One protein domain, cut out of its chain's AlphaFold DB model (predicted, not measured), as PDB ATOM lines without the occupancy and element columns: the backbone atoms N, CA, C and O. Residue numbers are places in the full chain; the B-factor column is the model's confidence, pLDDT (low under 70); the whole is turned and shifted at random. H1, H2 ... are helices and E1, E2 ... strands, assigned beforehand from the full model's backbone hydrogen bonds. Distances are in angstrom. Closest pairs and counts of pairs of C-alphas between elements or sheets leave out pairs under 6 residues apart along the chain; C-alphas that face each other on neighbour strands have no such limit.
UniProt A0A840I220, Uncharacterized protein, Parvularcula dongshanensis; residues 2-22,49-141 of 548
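This is residues 2 to 22 and 49 to 141 of the 548 residues of an uncharacterized protein of Parvularcula dongshanensis (UniProt A0A840I220). One four-stranded antiparallel sheet, folded across its long strands E3 and E4 into an open trough, makes a wall with H2 over its inner face and its other face bare. H2 rises from that face over E1 and E2, and H3 packs on H2 farther from the sheet; H1 only grazes the sheet, and residues 16 to 22 stick out. The printed part has 114 residues with three named helices and four named strands, in the order H1 H2 E1 E2 E3 H3 E4 along the chain; the class is mixed, helices and strands. The sheet runs E1 E2 E3 E4, all antiparallel. The whole is compact, with a radius of gyration of the C-alphas of 14.2 A, and its C-alphas span 47 by 32 by 27 A.

H1, residues 5 to 19, is the longest helix and measures 19.3 A from first to last C-alpha; it begins with C-alpha 5 at (-15.371, 37.571, 52.090). After the cut come H2, residues 55 to 61, 9.9 A long, and E1, residues 71 to 75, 12.5 A long. E2, residues 80 to 86, measures 16.2 A. E3, residues 94 to 103, measures 25.5 A, and bends by 67 degrees at Gly 98, whose C-alpha is at (-20.990, 37.844, 31.356). H3, residues 107 to 112, is 8.6 A long. E4, residues 126 to 136, is the longest strand at 27.1 A; it bends by 72 degrees at Asp 131 and ends with C-alpha 136 at (-6.839, 29.700, 38.680).

The sheet is twisted, its C-alphas lying up to 5.9 A off their best plane; E1 and E4 are its edge strands. E1 E2 E3 form a meander, each strand the antiparallel neighbour of the one before, with hairpins E1 and E2, and E2 and E3. Across E1 and E2, at 164 degrees between directions, N 73 and O 82 are within hydrogen-bond range at 2.9 A. Across E2 and E3, at 170 degrees, N 83 and O 100 are within range at 2.9 A. Across E3 and E4, at 179 degrees, N 96 and O 133 are within range at 2.8 A, and N 101 and O 128 at 2.8 A. H2 is on the sheet at a height over the sheet of 10.1 A. It stands up from the sheet at 54 degrees, over E1 and only just over E2, on which 3 of its C-alphas fall. Its closest C-alphas to E1 are those of Pro 55 and Ala 72, 5.9 A apart. H2 and H3 touch, the closest C-alphas being those of Ala 61 and Arg 111 at 5.2 A, with a shallow tilt of 7 degrees, the same way. H3 is not on the sheet. H1 is on the sheet but only grazes it, with residues 11 to 15, and is near E4. H1 and H2 are only just apart, their closest C-alphas being 8.4 A from each other. Every O i to N i+4 pair is within hydrogen-bond range in H2 and H3; in H1 it is 9 of 11.

The two C-alphas farthest apart are those of Gly 49 and Cys 139, at 48.1 A. Residues 23 to 48 are not printed, and C-alphas 22 and 49 are 38.3 A apart across this cut, which falls in the link from H1 to H2. Of the links that are printed whole, H3 to E4 is long, with 13 residues, 113 to 125. Residues 16 to 22, of which 16 to 19 belong to H1, stand free. The mean pLDDT of the printed part is 81.6; it is under 70 in 22 residues, namely residues 2 to 22 and residue 91, and its mean over H1 is 38.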
ATOM      1  N   THR A   2     -13.141  37.275  56.888       31.45
ATOM      2  CA  THR A   2     -13.987  38.426  57.268       31.45
ATOM      3  C   THR A   2     -15.434  38.248  56.767       31.45
ATOM      4  O   THR A   2     -15.634  37.578  55.753       31.45
ATOM      5  N   PRO A   3     -16.446  38.877  57.404       34.97
ATOM      6  CA  PRO A   3     -17.854  38.767  56.993       34.97
ATOM      7  C   PRO A   3     -18.148  39.212  55.551       34.97
ATOM      8  O   PRO A   3     -19.123  38.751  54.969       34.97
ATOM      9  N   SER A   4     -17.325  40.089  54.956       34.97
ATOM     10  CA  SER A   4     -17.477  40.479  53.544       34.97
ATOM     11  C   SER A   4     -17.001  39.382  52.585       34.97
ATOM     12  O   SER A   4     -17.686  39.101  51.609       34.97
ATOM     13  N   ARG A   5     -15.899  38.684  52.904       38.72
ATOM     14  CA  ARG A   5     -15.371  37.571  52.090       38.72
ATOM     15  C   ARG A   5     -16.282  36.336  52.101       38.72
ATOM     16  O   ARG A   5     -16.307  35.601  51.126       38.72
ATOM     17  N   GLN A   6     -17.066  36.131  53.163       38.91
ATOM     18  CA  GLN A   6     -18.029  35.021  53.268       38.91
ATOM     19  C   GLN A   6     -19.286  35.199  52.395       38.91
ATOM     20  O   GLN A   6     -19.947  34.218  52.082       38.91
ATOM     21  N   LYS A   7     -19.619  36.430  51.987       39.88
ATOM     22  CA  LYS A   7     -20.804  36.722  51.163       39.88
ATOM     23  C   LYS A   7     -20.520  36.633  49.664       39.88
ATOM     24  O   LYS A   7     -21.284  36.005  48.941       39.88
ATOM     25  N   THR A   8     -19.365  37.135  49.220       39.69
ATOM     26  CA  THR A   8     -18.835  36.869  47.868       39.69
ATOM     27  C   THR A   8     -18.609  35.369  47.656       39.69
ATOM     28  O   THR A   8     -18.875  34.844  46.576       39.69
ATOM     29  N   ALA A   9     -18.230  34.655  48.726       41.25
ATOM     30  CA  ALA A   9     -18.186  33.204  48.732       41.25
ATOM     31  C   ALA A   9     -19.556  32.555  48.493       41.25
ATOM     32  O   ALA A   9     -19.561  31.426  48.085       41.25
ATOM     33  N   LEU A  10     -20.723  33.191  48.633       39.03
ATOM     34  CA  LEU A  10     -21.990  32.504  48.339       39.03
ATOM     35  C   LEU A  10     -22.181  32.224  46.839       39.03
ATOM     36  O   LEU A  10     -22.503  31.107  46.445       39.03
ATOM     37  N   ILE A  11     -21.949  33.234  45.997       45.00
ATOM     38  CA  ILE A  11     -22.043  33.112  44.534       45.00
ATOM     39  C   ILE A  11     -20.886  32.246  44.025       45.00
ATOM     40  O   ILE A  11     -21.096  31.332  43.229       45.00
ATOM     41  N   VAL A  12     -19.679  32.471  44.556       42.69
ATOM     42  CA  VAL A  12     -18.484  31.686  44.219       42.69
ATOM     43  C   VAL A  12     -18.558  30.261  44.770       42.69
ATOM     44  O   VAL A  12     -18.062  29.367  44.111       42.69
ATOM     45  N   SER A  13     -19.203  30.003  45.911       38.03
ATOM     46  CA  SER A  13     -19.401  28.663  46.481       38.03
ATOM     47  C   SER A  13     -20.581  27.944  45.865       38.03
ATOM     48  O   SER A  13     -20.501  26.737  45.785       38.03
ATOM     49  N   ALA A  14     -21.625  28.610  45.368       38.78
ATOM     50  CA  ALA A  14     -22.612  27.957  44.503       38.78
ATOM     51  C   ALA A  14     -21.947  27.474  43.197       38.78
ATOM     52  O   ALA A  14     -22.174  26.350  42.758       38.78
ATOM     53  N   LEU A  15     -21.041  28.285  42.635       36.53
ATOM     54  CA  LEU A  15     -20.162  27.905  41.524       36.53
ATOM     55  C   LEU A  15     -19.130  26.836  41.924       36.53
ATOM     56  O   LEU A  15     -18.908  25.901  41.162       36.53
ATOM     57  N   ALA A  16     -18.526  26.926  43.111       37.53
ATOM     58  CA  ALA A  16     -17.545  25.965  43.608       37.53
ATOM     59  C   ALA A  16     -18.213  24.644  43.984       37.53
ATOM     60  O   ALA A  16     -17.667  23.613  43.678       37.53
ATOM     61  N   LEU A  17     -19.416  24.615  44.549       35.38
ATOM     62  CA  LEU A  17     -20.191  23.392  44.788       35.38
ATOM     63  C   LEU A  17     -20.611  22.740  43.466       35.38
ATOM     64  O   LEU A  17     -20.559  21.520  43.344       35.38
ATOM     65  N   ALA A  18     -20.940  23.544  42.451       30.84
ATOM     66  CA  ALA A  18     -21.224  23.056  41.104       30.84
ATOM     67  C   ALA A  18     -19.972  22.572  40.334       30.84
ATOM     68  O   ALA A  18     -20.116  21.839  39.359       30.84
ATOM     69  N   THR A  19     -18.751  22.951  40.749       31.78
ATOM     70  CA  THR A  19     -17.486  22.625  40.045       31.78
ATOM     71  C   THR A  19     -16.494  21.771  40.858       31.78
ATOM     72  O   THR A  19     -15.650  21.096  40.273       31.78
ATOM     73  N   ALA A  20     -16.611  21.718  42.186       28.62
ATOM     74  CA  ALA A  20     -15.712  21.017  43.112       28.62
ATOM     75  C   ALA A  20     -16.004  19.516  43.221       28.62
ATOM     76  O   ALA A  20     -15.211  18.788  43.809       28.62
ATOM     77  N   GLY A  21     -17.069  19.024  42.581       28.41
ATOM     78  CA  GLY A  21     -17.291  17.589  42.396       28.41
ATOM     79  C   GLY A  21     -16.314  16.904  41.425       28.41
ATOM     80  O   GLY A  21     -16.481  15.717  41.171       28.41
ATOM     81  N   GLY A  22     -15.325  17.611  40.848       28.70
ATOM     82  CA  GLY A  22     -14.504  17.065  39.754       28.70
ATOM     83  C   GLY A  22     -13.022  17.451  39.688       28.70
ATOM     84  O   GLY A  22     -12.398  17.156  38.673       28.70
ATOM     85  N   GLY A  49     -45.095  38.852  38.270       92.19
ATOM     86  CA  GLY A  49     -45.580  39.502  39.486       92.19
ATOM     87  C   GLY A  49     -44.530  39.649  40.588       92.19
ATOM     88  O   GLY A  49     -44.897  40.082  41.674       92.19
ATOM     89  N   ALA A  50     -43.259  39.325  40.321       95.31
ATOM     90  CA  ALA A  50     -42.163  39.655  41.227       95.31
ATOM     91  C   ALA A  50     -42.104  41.170  41.489       95.31
ATOM     92  O   ALA A  50     -42.208  41.977  40.559       95.31
ATOM     93  N   GLU A  51     -41.944  41.552  42.755       95.88
ATOM     94  CA  GLU A  51     -41.812  42.954  43.144       95.88
ATOM     95  C   GLU A  51     -40.449  43.508  42.686       95.88
ATOM     96  O   GLU A  51     -39.422  42.860  42.910       95.88
ATOM     97  N   PRO A  52     -40.394  44.697  42.053       96.69
ATOM     98  CA  PRO A  52     -39.126  45.322  41.700       96.69
ATOM     99  C   PRO A  52     -38.268  45.605  42.937       96.69
ATOM    100  O   PRO A  52     -38.716  46.255  43.882       96.69
ATOM    101  N   VAL A  53     -37.008  45.174  42.902       97.06
ATOM    102  CA  VAL A  53     -36.013  45.455  43.952       97.06
ATOM    103  C   VAL A  53     -35.016  46.515  43.494       97.06
ATOM    104  O   VAL A  53     -34.729  46.626  42.304       97.06
ATOM    105  N   ASP A  54     -34.444  47.272  44.436       97.75
ATOM    106  CA  ASP A  54     -33.288  48.140  44.168       97.75
ATOM    107  C   ASP A  54     -32.040  47.270  43.898       97.75
ATOM    108  O   ASP A  54     -31.541  46.626  44.834       97.75
ATOM    109  N   PRO A  55     -31.505  47.252  42.654       96.94
ATOM    110  CA  PRO A  55     -30.359  46.425  42.284       96.94
ATOM    111  C   PRO A  55     -29.138  46.630  43.182       96.94
ATOM    112  O   PRO A  55     -28.492  45.664  43.583       96.94
ATOM    113  N   ALA A  56     -28.820  47.882  43.528       95.94
ATOM    114  CA  ALA A  56     -27.611  48.203  44.279       95.94
ATOM    115  C   ALA A  56     -27.725  47.740  45.738       95.94
ATOM    116  O   ALA A  56     -26.789  47.156  46.287       95.94
ATOM    117  N   ALA A  57     -28.888  47.960  46.358       96.12
ATOM    118  CA  ALA A  57     -29.151  47.500  47.718       96.12
ATOM    119  C   ALA A  57     -29.130  45.967  47.813       96.12
ATOM    120  O   ALA A  57     -28.575  45.419  48.769       96.12
ATOM    121  N   TYR A  58     -29.702  45.285  46.818       95.88
ATOM    122  CA  TYR A  58     -29.746  43.828  46.759       95.88
ATOM    123  C   TYR A  58     -28.356  43.207  46.553       95.88
ATOM    124  O   TYR A  58     -27.942  42.351  47.336       95.88
ATOM    125  N   LEU A  59     -27.577  43.689  45.579       94.50
ATOM    126  CA  LEU A  59     -26.214  43.193  45.339       94.50
ATOM    127  C   LEU A  59     -25.281  43.470  46.527       94.50
ATOM    128  O   LEU A  59     -24.502  42.600  46.916       94.50
ATOM    129  N   SER A  60     -25.432  44.623  47.184       93.38
ATOM    130  CA  SER A  60     -24.702  44.927  48.417       93.38
ATOM    131  C   SER A  60     -25.073  43.982  49.569       93.38
ATOM    132  O   SER A  60     -24.195  43.565  50.330       93.38
ATOM    133  N   ALA A  61     -26.346  43.576  49.688       92.31
ATOM    134  CA  ALA A  61     -26.775  42.595  50.689       92.31
ATOM    135  C   ALA A  61     -26.078  41.233  50.491       92.31
ATOM    136  O   ALA A  61     -25.634  40.634  51.482       92.31
ATOM    137  N   LEU A  62     -25.889  40.834  49.226       90.31
ATOM    138  CA  LEU A  62     -25.117  39.661  48.793       90.31
ATOM    139  C   LEU A  62     -23.589  39.860  48.828       90.31
ATOM    140  O   LEU A  62     -22.843  38.926  48.546       90.31
ATOM    141  N   GLY A  63     -23.097  41.040  49.212       90.62
ATOM    142  CA  GLY A  63     -21.666  41.315  49.357       90.62
ATOM    143  C   GLY A  63     -20.923  41.628  48.057       90.62
ATOM    144  O   GLY A  63     -19.697  41.543  48.042       90.62
ATOM    145  N   LEU A  64     -21.632  41.995  46.988       91.00
ATOM    146  CA  LEU A  64     -21.034  42.552  45.774       91.00
ATOM    147  C   LEU A  64     -20.995  44.080  45.876       91.00
ATOM    148  O   LEU A  64     -21.992  44.719  46.220       91.00
ATOM    149  N   ASP A  65     -19.836  44.672  45.593       91.94
ATOM    150  CA  ASP A  65     -19.689  46.123  45.524       91.94
ATOM    151  C   ASP A  65     -19.987  46.654  44.113       91.94
ATOM    152  O   ASP A  65     -20.010  45.912  43.133       91.94
ATOM    153  N   ALA A  66     -20.213  47.965  44.003       92.06
ATOM    154  CA  ALA A  66     -20.526  48.616  42.729       92.06
ATOM    155  C   ALA A  66     -19.369  48.580  41.709       92.06
ATOM    156  O   ALA A  66     -19.576  48.942  40.556       92.06
ATOM    157  N   GLY A  67     -18.157  48.198  42.129       91.25
ATOM    158  CA  GLY A  67     -16.998  48.037  41.249       91.25
ATOM    159  C   GLY A  67     -16.865  46.628  40.667       91.25
ATOM    160  O   GLY A  67     -16.065  46.436  39.757       91.25
ATOM    161  N   SER A  68     -17.639  45.663  41.169       92.94
ATOM    162  CA  SER A  68     -17.572  44.255  40.767       92.94
ATOM    163  C   SER A  68     -18.494  43.901  39.597       92.94
ATOM    164  O   SER A  68     -18.588  42.724  39.264       92.94
ATOM    165  N   TYR A  69     -19.218  44.858  39.004       95.62
ATOM    166  CA  TYR A  69     -20.117  44.631  37.865       95.62
ATOM    167  C   TYR A  69     -20.239  45.870  36.961       95.62
ATOM    168  O   TYR A  69     -20.026  46.996  37.409       95.62
ATOM    169  N   GLU A  70     -20.611  45.679  35.691       95.69
ATOM    170  CA  GLU A  70     -20.778  46.774  34.720       95.69
ATOM    171  C   GLU A  70     -22.145  47.456  34.828       95.69
ATOM    172  O   GLU A  70     -22.245  48.685  34.805       95.69
ATOM    173  N   SER A  71     -23.218  46.665  34.920       97.25
ATOM    174  CA  SER A  71     -24.584  47.178  35.033       97.25
ATOM    175  C   SER A  71     -25.491  46.229  35.816       97.25
ATOM    176  O   SER A  71     -25.235  45.025  35.875       97.25
ATOM    177  N   ALA A  72     -26.538  46.778  36.434       97.88
ATOM    178  CA  ALA A  72     -27.569  46.012  37.125       97.88
ATOM    179  C   ALA A  72     -28.936  46.703  36.989       97.88
ATOM    180  O   ALA A  72     -29.053  47.904  37.246       97.88
ATOM    181  N   SER A  73     -29.968  45.958  36.597       97.81
ATOM    182  CA  SER A  73     -31.332  46.469  36.401       97.81
ATOM    183  C   SER A  73     -32.379  45.387  36.639       97.81
ATOM    184  O   SER A  73     -32.141  44.226  36.322       97.81
ATOM    185  N   PHE A  74     -33.553  45.763  37.145       97.81
ATOM    186  CA  PHE A  74     -34.690  44.850  37.247       97.81
ATOM    187  C   PHE A  74     -35.473  44.811  35.927       97.81
ATOM    188  O   PHE A  74     -35.864  45.858  35.412       97.81
ATOM    189  N   ASP A  75     -35.692  43.613  35.392       97.56
ATOM    190  CA  ASP A  75     -36.496  43.345  34.202       97.56
ATOM    191  C   ASP A  75     -37.890  42.852  34.624       97.56
ATOM    192  O   ASP A  75     -38.055  41.734  35.123       97.56
ATOM    193  N   GLU A  76     -38.900  43.705  34.440       96.38
ATOM    194  CA  GLU A  76     -40.290  43.425  34.820       96.38
ATOM    195  C   GLU A  76     -40.955  42.338  33.959       96.38
ATOM    196  O   GLU A  76     -41.897  41.693  34.421       96.38
ATOM    197  N   GLU A  77     -40.495  42.116  32.721       95.94
ATOM    198  CA  GLU A  77     -41.119  41.149  31.810       95.94
ATOM    199  C   GLU A  77     -40.869  39.716  32.284       95.94
ATOM    200  O   GLU A  77     -41.781  38.879  32.310       95.94
ATOM    201  N   ILE A  78     -39.632  39.449  32.701       96.19
ATOM    202  CA  ILE A  78     -39.215  38.139  33.207       96.19
ATOM    203  C   ILE A  78     -39.245  38.052  34.738       96.19
ATOM    204  O   ILE A  78     -39.170  36.947  35.279       96.19
ATOM    205  N   GLY A  79     -39.399  39.184  35.433       97.44
ATOM    206  CA  GLY A  79     -39.425  39.261  36.894       97.44
ATOM    207  C   GLY A  79     -38.067  38.943  37.522       97.44
ATOM    208  O   GLY A  79     -37.998  38.171  38.481       97.44
ATOM    209  N   ALA A  80     -36.982  39.476  36.951       97.94
ATOM    210  CA  ALA A  80     -35.622  39.155  37.376       97.94
ATOM    211  C   ALA A  80     -34.732  40.391  37.519       97.94
ATOM    212  O   ALA A  80     -34.796  41.328  36.728       97.94
ATOM    213  N   LEU A  81     -33.826  40.352  38.493       97.94
ATOM    214  CA  LEU A  81     -32.678  41.246  38.534       97.94
ATOM    215  C   LEU A  81     -31.619  40.744  37.542       97.94
ATOM    216  O   LEU A  81     -31.105  39.638  37.697       97.94
ATOM    217  N   VAL A  82     -31.286  41.558  36.544       97.75
ATOM    218  CA  VAL A  82     -30.260  41.272  35.534       97.75
ATOM    219  C   VAL A  82     -28.993  42.050  35.863       97.75
ATOM    220  O   VAL A  82     -29.042  43.266  36.051       97.75
ATOM    221  N   VAL A  83     -27.858  41.357  35.918       97.31
ATOM    222  CA  VAL A  83     -26.532  41.928  36.202       97.31
ATOM    223  C   VAL A  83     -25.568  41.520  35.095       97.31
ATOM    224  O   VAL A  83     -25.569  40.360  34.689       97.31
ATOM    225  N   THR A  84     -24.742  42.440  34.598       97.62
ATOM    226  CA  THR A  84     -23.786  42.163  33.510       97.62
ATOM    227  C   THR A  84     -22.347  42.448  33.914       97.62
ATOM    228  O   THR A  84     -22.086  43.354  34.710       97.62
ATOM    229  N   GLY A  85     -21.418  41.685  33.332       94.62
ATOM    230  CA  GLY A  85     -19.976  41.885  33.479       94.62
ATOM    231  C   GLY A  85     -19.496  41.784  34.925       94.62
ATOM    232  O   GLY A  85     -18.792  42.674  35.393       94.62
ATOM    233  N   ILE A  86     -19.913  40.744  35.654       94.62
ATOM    234  CA  ILE A  86     -19.495  40.547  37.046       94.62
ATOM    235  C   ILE A  86     -18.044  40.058  37.057       94.62
ATOM    236  O   ILE A  86     -17.741  39.008  36.493       94.62
ATOM    237  N   ALA A  87     -17.174  40.794  37.736       92.31
ATOM    238  CA  ALA A  87     -15.771  40.466  37.958       92.31
ATOM    239  C   ALA A  87     -15.403  40.864  39.399       92.31
ATOM    240  O   ALA A  87     -15.070  42.027  39.651       92.31
ATOM    241  N   PRO A  88     -15.526  39.948  40.379       83.75
ATOM    242  CA  PRO A  88     -15.243  40.259  41.772       83.75
ATOM    243  C   PRO A  88     -13.772  40.641  41.940       83.75
ATOM    244  O   PRO A  88     -12.882  39.930  41.479       83.75
ATOM    245  N   SER A  89     -13.500  41.742  42.636       79.56
ATOM    246  CA  SER A  89     -12.122  42.129  42.939       79.56
ATOM    247  C   SER A  89     -11.588  41.399  44.185       79.56
ATOM    248  O   SER A  89     -12.267  41.303  45.208       79.56
ATOM    249  N   GLY A  90     -10.345  40.904  44.122       71.50
ATOM    250  CA  GLY A  90      -9.580  40.478  45.305       71.50
ATOM    251  C   GLY A  90      -9.772  39.034  45.796       71.50
ATOM    252  O   GLY A  90      -9.647  38.808  47.004       71.50
ATOM    253  N   GLY A  91     -10.071  38.088  44.900       69.88
ATOM    254  CA  GLY A  91      -9.996  36.642  45.166       69.88
ATOM    255  C   GLY A  91      -8.747  35.987  44.558       69.88
ATOM    256  O   GLY A  91      -8.108  36.587  43.700       69.88
ATOM    257  N   ASP A  92      -8.445  34.754  44.977       73.56
ATOM    258  CA  ASP A  92      -7.323  33.922  44.479       73.56
ATOM    259  C   ASP A  92      -7.629  33.251  43.117       73.56
ATOM    260  O   ASP A  92      -6.967  32.309  42.691       73.56
ATOM    261  N   ALA A  93      -8.728  33.644  42.475       78.44
ATOM    262  CA  ALA A  93      -9.126  33.164  41.163       78.44
ATOM    263  C   ALA A  93      -9.819  34.295  40.407       78.44
ATOM    264  O   ALA A  93     -10.676  34.995  40.958       78.44
ATOM    265  N   ASP A  94      -9.492  34.411  39.125       87.50
ATOM    266  CA  ASP A  94     -10.144  35.344  38.220       87.50
ATOM    267  C   ASP A  94     -11.489  34.751  37.798       87.50
ATOM    268  O   ASP A  94     -11.567  33.853  36.952       87.50
ATOM    269  N   VAL A  95     -12.559  35.237  38.427       92.81
ATOM    270  CA  VAL A  95     -13.941  34.882  38.087       92.81
ATOM    271  C   VAL A  95     -14.526  35.994  37.222       92.81
ATOM    272  O   VAL A  95     -14.551  37.152  37.633       92.81
ATOM    273  N   ALA A  96     -15.056  35.638  36.057       93.50
ATOM    274  CA  ALA A  96     -15.810  36.537  35.193       93.50
ATOM    275  C   ALA A  96     -17.159  35.905  34.832       93.50
ATOM    276  O   ALA A  96     -17.213  34.739  34.447       93.50
ATOM    277  N   ILE A  97     -18.245  36.668  34.944       95.62
ATOM    278  CA  ILE A  97     -19.596  36.251  34.548       95.62
ATOM    279  C   ILE A  97     -20.153  37.310  33.597       95.62
ATOM    280  O   ILE A  97     -20.332  38.466  33.987       95.62
ATOM    281  N   GLY A  98     -20.456  36.920  32.359       95.38
ATOM    282  CA  GLY A  98     -20.990  37.844  31.356       95.38
ATOM    283  C   GLY A  98     -22.365  38.396  31.735       95.38
ATOM    284  O   GLY A  98     -22.596  39.605  31.659       95.38
ATOM    285  N   ARG A  99     -23.270  37.523  32.196       96.56
ATOM    286  CA  ARG A  99     -24.629  37.890  32.621       96.56
ATOM    287  C   ARG A  99     -25.124  36.991  33.750       96.56
ATOM    288  O   ARG A  99     -24.935  35.781  33.701       96.56
ATOM    289  N   ALA A 100     -25.816  37.576  34.720       97.00
ATOM    290  CA  ALA A 100     -26.568  36.872  35.747       97.00
ATOM    291  C   ALA A 100     -28.031  37.337  35.765       97.00
ATOM    292  O   ALA A 100     -28.306  38.525  35.601       97.00
ATOM    293  N   GLU A 101     -28.960  36.410  35.982       97.25
ATOM    294  CA  GLU A 101     -30.395  36.665  36.137       97.25
ATOM    295  C   GLU A 101     -30.868  36.045  37.451       97.25
ATOM    296  O   GLU A 101     -30.771  34.831  37.636       97.25
ATOM    297  N   LEU A 102     -31.374  36.871  38.365       97.50
ATOM    298  CA  LEU A 102     -31.892  36.444  39.663       97.50
ATOM    299  C   LEU A 102     -33.406  36.650  39.676       97.50
ATOM    300  O   LEU A 102     -33.874  37.787  39.746       97.50
ATOM    301  N   PHE A 103     -34.167  35.566  39.556       97.75
ATOM    302  CA  PHE A 103     -35.625  35.598  39.441       97.75
ATOM    303  C   PHE A 103     -36.288  35.664  40.815       97.75
ATOM    304  O   PHE A 103     -35.883  34.934  41.724       97.75
ATOM    305  N   ALA A 104     -37.321  36.505  40.933       97.06
ATOM    306  CA  ALA A 104     -38.011  36.790  42.195       97.06
ATOM    307  C   ALA A 104     -37.035  37.103  43.353       97.06
ATOM    308  O   ALA A 104     -37.005  36.381  44.349       97.06
ATOM    309  N   PRO A 105     -36.184  38.139  43.217       97.12
ATOM    310  CA  PRO A 105     -35.224  38.488  44.257       97.12
ATOM    311  C   PRO A 105     -35.934  38.949  45.541       97.12
ATOM    312  O   PRO A 105     -36.788  39.832  45.498       97.12
ATOM    313  N   ASP A 106     -35.526  38.405  46.688       96.75
ATOM    314  CA  ASP A 106     -36.000  38.777  48.025       96.75
ATOM    315  C   ASP A 106     -34.866  39.458  48.810       96.75
ATOM    316  O   ASP A 106     -33.887  38.844  49.251       96.75
ATOM    317  N   LEU A 107     -34.991  40.776  48.970       95.38
ATOM    318  CA  LEU A 107     -33.988  41.604  49.636       95.38
ATOM    319  C   LEU A 107     -33.853  41.295  51.133       95.38
ATOM    320  O   LEU A 107     -32.754  41.425  51.686       95.38
ATOM    321  N   ASP A 108     -34.937  40.913  51.799       94.69
ATOM    322  CA  ASP A 108     -34.911  40.626  53.229       94.69
ATOM    323  C   ASP A 108     -34.283  39.255  53.484       94.69
ATOM    324  O   ASP A 108     -33.404  39.143  54.347       94.69
ATOM    325  N   ALA A 109     -34.595  38.261  52.649       93.44
ATOM    326  CA  ALA A 109     -33.890  36.982  52.631       93.44
ATOM    327  C   ALA A 109     -32.387  37.167  52.344       93.44
ATOM    328  O   ALA A 109     -31.545  36.643  53.078       93.44
ATOM    329  N   ALA A 110     -32.014  37.987  51.352       91.94
ATOM    330  CA  ALA A 110     -30.610  38.275  51.037       91.94
ATOM    331  C   ALA A 110     -29.848  38.916  52.216       91.94
ATOM    332  O   ALA A 110     -28.685  38.593  52.475       91.94
ATOM    333  N   ARG A 111     -30.496  39.806  52.979       91.19
ATOM    334  CA  ARG A 111     -29.919  40.381  54.209       91.19
ATOM    335  C   ARG A 111     -29.789  39.339  55.318       91.19
ATOM    336  O   ARG A 111     -28.801  39.371  56.060       91.19
ATOM    337  N   ALA A 112     -30.749  38.422  55.414       89.81
ATOM    338  CA  ALA A 112     -30.792  37.391  56.440       89.81
ATOM    339  C   ALA A 112     -29.662  36.352  56.312       89.81
ATOM    340  O   ALA A 112     -29.202  35.869  57.345       89.81
ATOM    341  N   ILE A 113     -29.126  36.090  55.110       83.62
ATOM    342  CA  ILE A 113     -28.016  35.132  54.877       83.62
ATOM    343  C   ILE A 113     -26.767  35.444  55.726       83.62
ATOM    344  O   ILE A 113     -26.030  34.545  56.124       83.62
ATOM    345  N   GLY A 114     -26.519  36.719  56.054       73.50
ATOM    346  CA  GLY A 114     -25.406  37.118  56.932       73.50
ATOM    347  C   GLY A 114     -25.725  37.099  58.434       73.50
ATOM    348  O   GLY A 114     -24.822  37.281  59.259       73.50
ATOM    349  N   SER A 115     -26.997  36.926  58.790       80.25
ATOM    350  CA  SER A 115     -27.500  36.952  60.163       80.25
ATOM    351  C   SER A 115     -27.559  35.543  60.766       80.25
ATOM    352  O   SER A 115     -27.469  34.550  60.052       80.25
ATOM    353  N   ALA A 116     -27.680  35.445  62.092       74.25
ATOM    354  CA  ALA A 116     -27.827  34.172  62.808       74.25
ATOM    355  C   ALA A 116     -29.271  33.626  62.721       74.25
ATOM    356  O   ALA A 116     -29.884  33.322  63.739       74.25
ATOM    357  N   ALA A 117     -29.858  33.614  61.522       76.06
ATOM    358  CA  ALA A 117     -31.181  33.040  61.305       76.06
ATOM    359  C   ALA A 117     -31.105  31.505  61.380       76.06
ATOM    360  O   ALA A 117     -30.201  30.910  60.795       76.06
ATOM    361  N   SER A 118     -32.062  30.877  62.072       73.31
ATOM    362  CA  SER A 118     -32.116  29.417  62.248       73.31
ATOM    363  C   SER A 118     -32.505  28.671  60.969       73.31
ATOM    364  O   SER A 118     -32.059  27.541  60.741       73.31
ATOM    365  N   ASP A 119     -33.318  29.319  60.130       88.31
ATOM    366  CA  ASP A 119     -33.989  28.701  58.988       88.31
ATOM    367  C   ASP A 119     -33.284  29.061  57.678       88.31
ATOM    368  O   ASP A 119     -32.819  30.190  57.495       88.31
ATOM    369  N   LEU A 120     -33.250  28.110  56.743       86.56
ATOM    370  CA  LEU A 120     -32.729  28.333  55.397       86.56
ATOM    371  C   LEU A 120     -33.590  29.368  54.654       86.56
ATOM    372  O   LEU A 120     -34.811  29.230  54.588       86.56
ATOM    373  N   GLN A 121     -32.953  30.378  54.065       90.25
ATOM    374  CA  GLN A 121     -33.620  31.450  53.319       90.25
ATOM    375  C   GLN A 121     -33.282  31.358  51.832       90.25
ATOM    376  O   GLN A 121     -32.122  31.131  51.484       90.25
ATOM    377  N   ALA A 122     -34.274  31.565  50.964       93.62
ATOM    378  CA  ALA A 122     -34.078  31.668  49.521       93.62
ATOM    379  C   ALA A 122     -33.970  33.149  49.120       93.62
ATOM    380  O   ALA A 122     -34.984  33.842  49.130       93.62
ATOM    381  N   PRO A 123     -32.780  33.674  48.773       93.56
ATOM    382  CA  PRO A 123     -32.655  35.057  48.301       93.56
ATOM    383  C   PRO A 123     -33.296  35.267  46.920       93.56
ATOM    384  O   PRO A 123     -33.553  36.397  46.525       93.56
ATOM    385  N   PHE A 124     -33.528  34.189  46.177       95.81
ATOM    386  CA  PHE A 124     -34.169  34.168  44.868       95.81
ATOM    387  C   PHE A 124     -34.783  32.781  44.640       95.81
ATOM    388  O   PHE A 124     -34.310  31.795  45.205       95.81
ATOM    389  N   GLU A 125     -35.787  32.682  43.771       96.19
ATOM    390  CA  GLU A 125     -36.346  31.383  43.351       96.19
ATOM    391  C   GLU A 125     -35.405  30.654  42.384       96.19
ATOM    392  O   GLU A 125     -35.281  29.429  42.389       96.19
ATOM    393  N   ARG A 126     -34.736  31.416  41.512       96.81
ATOM    394  CA  ARG A 126     -33.874  30.871  40.463       96.81
ATOM    395  C   ARG A 126     -32.735  31.819  40.137       96.81
ATOM    396  O   ARG A 126     -32.934  33.027  40.047       96.81
ATOM    397  N   LEU A 127     -31.561  31.251  39.895       96.62
ATOM    398  CA  LEU A 127     -30.385  31.959  39.405       96.62
ATOM    399  C   LEU A 127     -29.983  31.385  38.054       96.62
ATOM    400  O   LEU A 127     -29.854  30.170  37.926       96.62
ATOM    401  N   ARG A 128     -29.732  32.252  37.073       97.00
ATOM    402  CA  ARG A 128     -29.034  31.890  35.837       97.00
ATOM    403  C   ARG A 128     -27.756  32.680  35.688       97.00
ATOM    404  O   ARG A 128     -27.753  33.882  35.922       97.00
ATOM    405  N   LEU A 129     -26.700  32.008  35.267       96.12
ATOM    406  CA  LEU A 129     -25.413  32.591  34.924       96.12
ATOM    407  C   LEU A 129     -25.101  32.235  33.474       96.12
ATOM    408  O   LEU A 129     -25.382  31.116  33.052       96.12
ATOM    409  N   TYR A 130     -24.500  33.160  32.738       95.94
ATOM    410  CA  TYR A 130     -24.070  32.962  31.357       95.94
ATOM    411  C   TYR A 130     -22.631  33.425  31.188       95.94
ATOM    412  O   TYR A 130     -22.202  34.386  31.838       95.94
ATOM    413  N   ASP A 131     -21.920  32.748  30.287       95.25
ATOM    414  CA  ASP A 131     -20.539  33.062  29.920       95.25
ATOM    415  C   ASP A 131     -19.620  33.137  31.150       95.25
ATOM    416  O   ASP A 131     -18.900  34.117  31.361       95.25
ATOM    417  N   VAL A 132     -19.677  32.112  32.006       95.12
ATOM    418  CA  VAL A 132     -18.841  32.060  33.211       95.12
ATOM    419  C   VAL A 132     -17.453  31.573  32.831       95.12
ATOM    420  O   VAL A 132     -17.304  30.543  32.175       95.12
ATOM    421  N   THR A 133     -16.432  32.294  33.276       94.81
ATOM    422  CA  THR A 133     -15.033  31.880  33.193       94.81
ATOM    423  C   THR A 133     -14.409  31.953  34.579       94.81
ATOM    424  O   THR A 133     -14.507  32.973  35.254       94.81
ATOM    425  N   LEU A 134     -13.763  30.870  34.994       93.56
ATOM    426  CA  LEU A 134     -12.911  30.802  36.174       93.56
ATOM    427  C   LEU A 134     -11.495  30.496  35.698       93.56
ATOM    428  O   LEU A 134     -11.300  29.502  35.000       93.56
ATOM    429  N   THR A 135     -10.516  31.303  36.087       92.31
ATOM    430  CA  THR A 135      -9.100  30.988  35.873       92.31
ATOM    431  C   THR A 135      -8.391  30.948  37.217       92.31
ATOM    432  O   THR A 135      -8.469  31.907  37.979       92.31
ATOM    433  N   LYS A 136      -7.712  29.836  37.511       90.94
ATOM    434  CA  LYS A 136      -6.839  29.700  38.680       90.94
ATOM    435  C   LYS A 136      -5.410  29.442  38.217       90.94
ATOM    436  O   LYS A 136      -5.152  28.453  37.520       90.94
ATOM    437  N   ASP A 137      -4.493  30.313  38.621       88.62
ATOM    438  CA  ASP A 137      -3.064  30.096  38.428       88.62
ATOM    439  C   ASP A 137      -2.547  29.191  39.561       88.62
ATOM    440  O   ASP A 137      -2.587  29.579  40.729       88.62
ATOM    441  N   PRO A 138      -2.066  27.972  39.263       83.94
ATOM    442  CA  PRO A 138      -1.552  27.057  40.282       83.94
ATOM    443  C   PRO A 138      -0.354  27.627  41.057       83.94
ATOM    444  O   PRO A 138       0.007  27.085  42.094       83.94
ATOM    445  N   CYS A 139       0.273  28.697  40.564       86.69
ATOM    446  CA  CYS A 139       1.428  29.318  41.195       86.69
ATOM    447  C   CYS A 139       1.106  30.468  42.152       86.69
ATOM    448  O   CYS A 139       2.039  31.046  42.709       86.69
ATOM    449  N   GLU A 140      -0.168  30.805  42.351       84.12
ATOM    450  CA  GLU A 140      -0.573  31.805  43.348       84.12
ATOM    451  C   GLU A 140      -0.582  31.248  44.778       84.12
ATOM    452  O   GLU A 140      -0.381  32.001  45.730       84.12
ATOM    453  N   ASP A 141      -0.723  29.929  44.937       80.06
ATOM    454  CA  ASP A 141      -0.675  29.274  46.242       80.06
ATOM    455  C   ASP A 141       0.789  29.195  46.743       80.06
ATOM    456  O   ASP A 141       1.635  28.502  46.158       80.06
TER     457      ASP A 141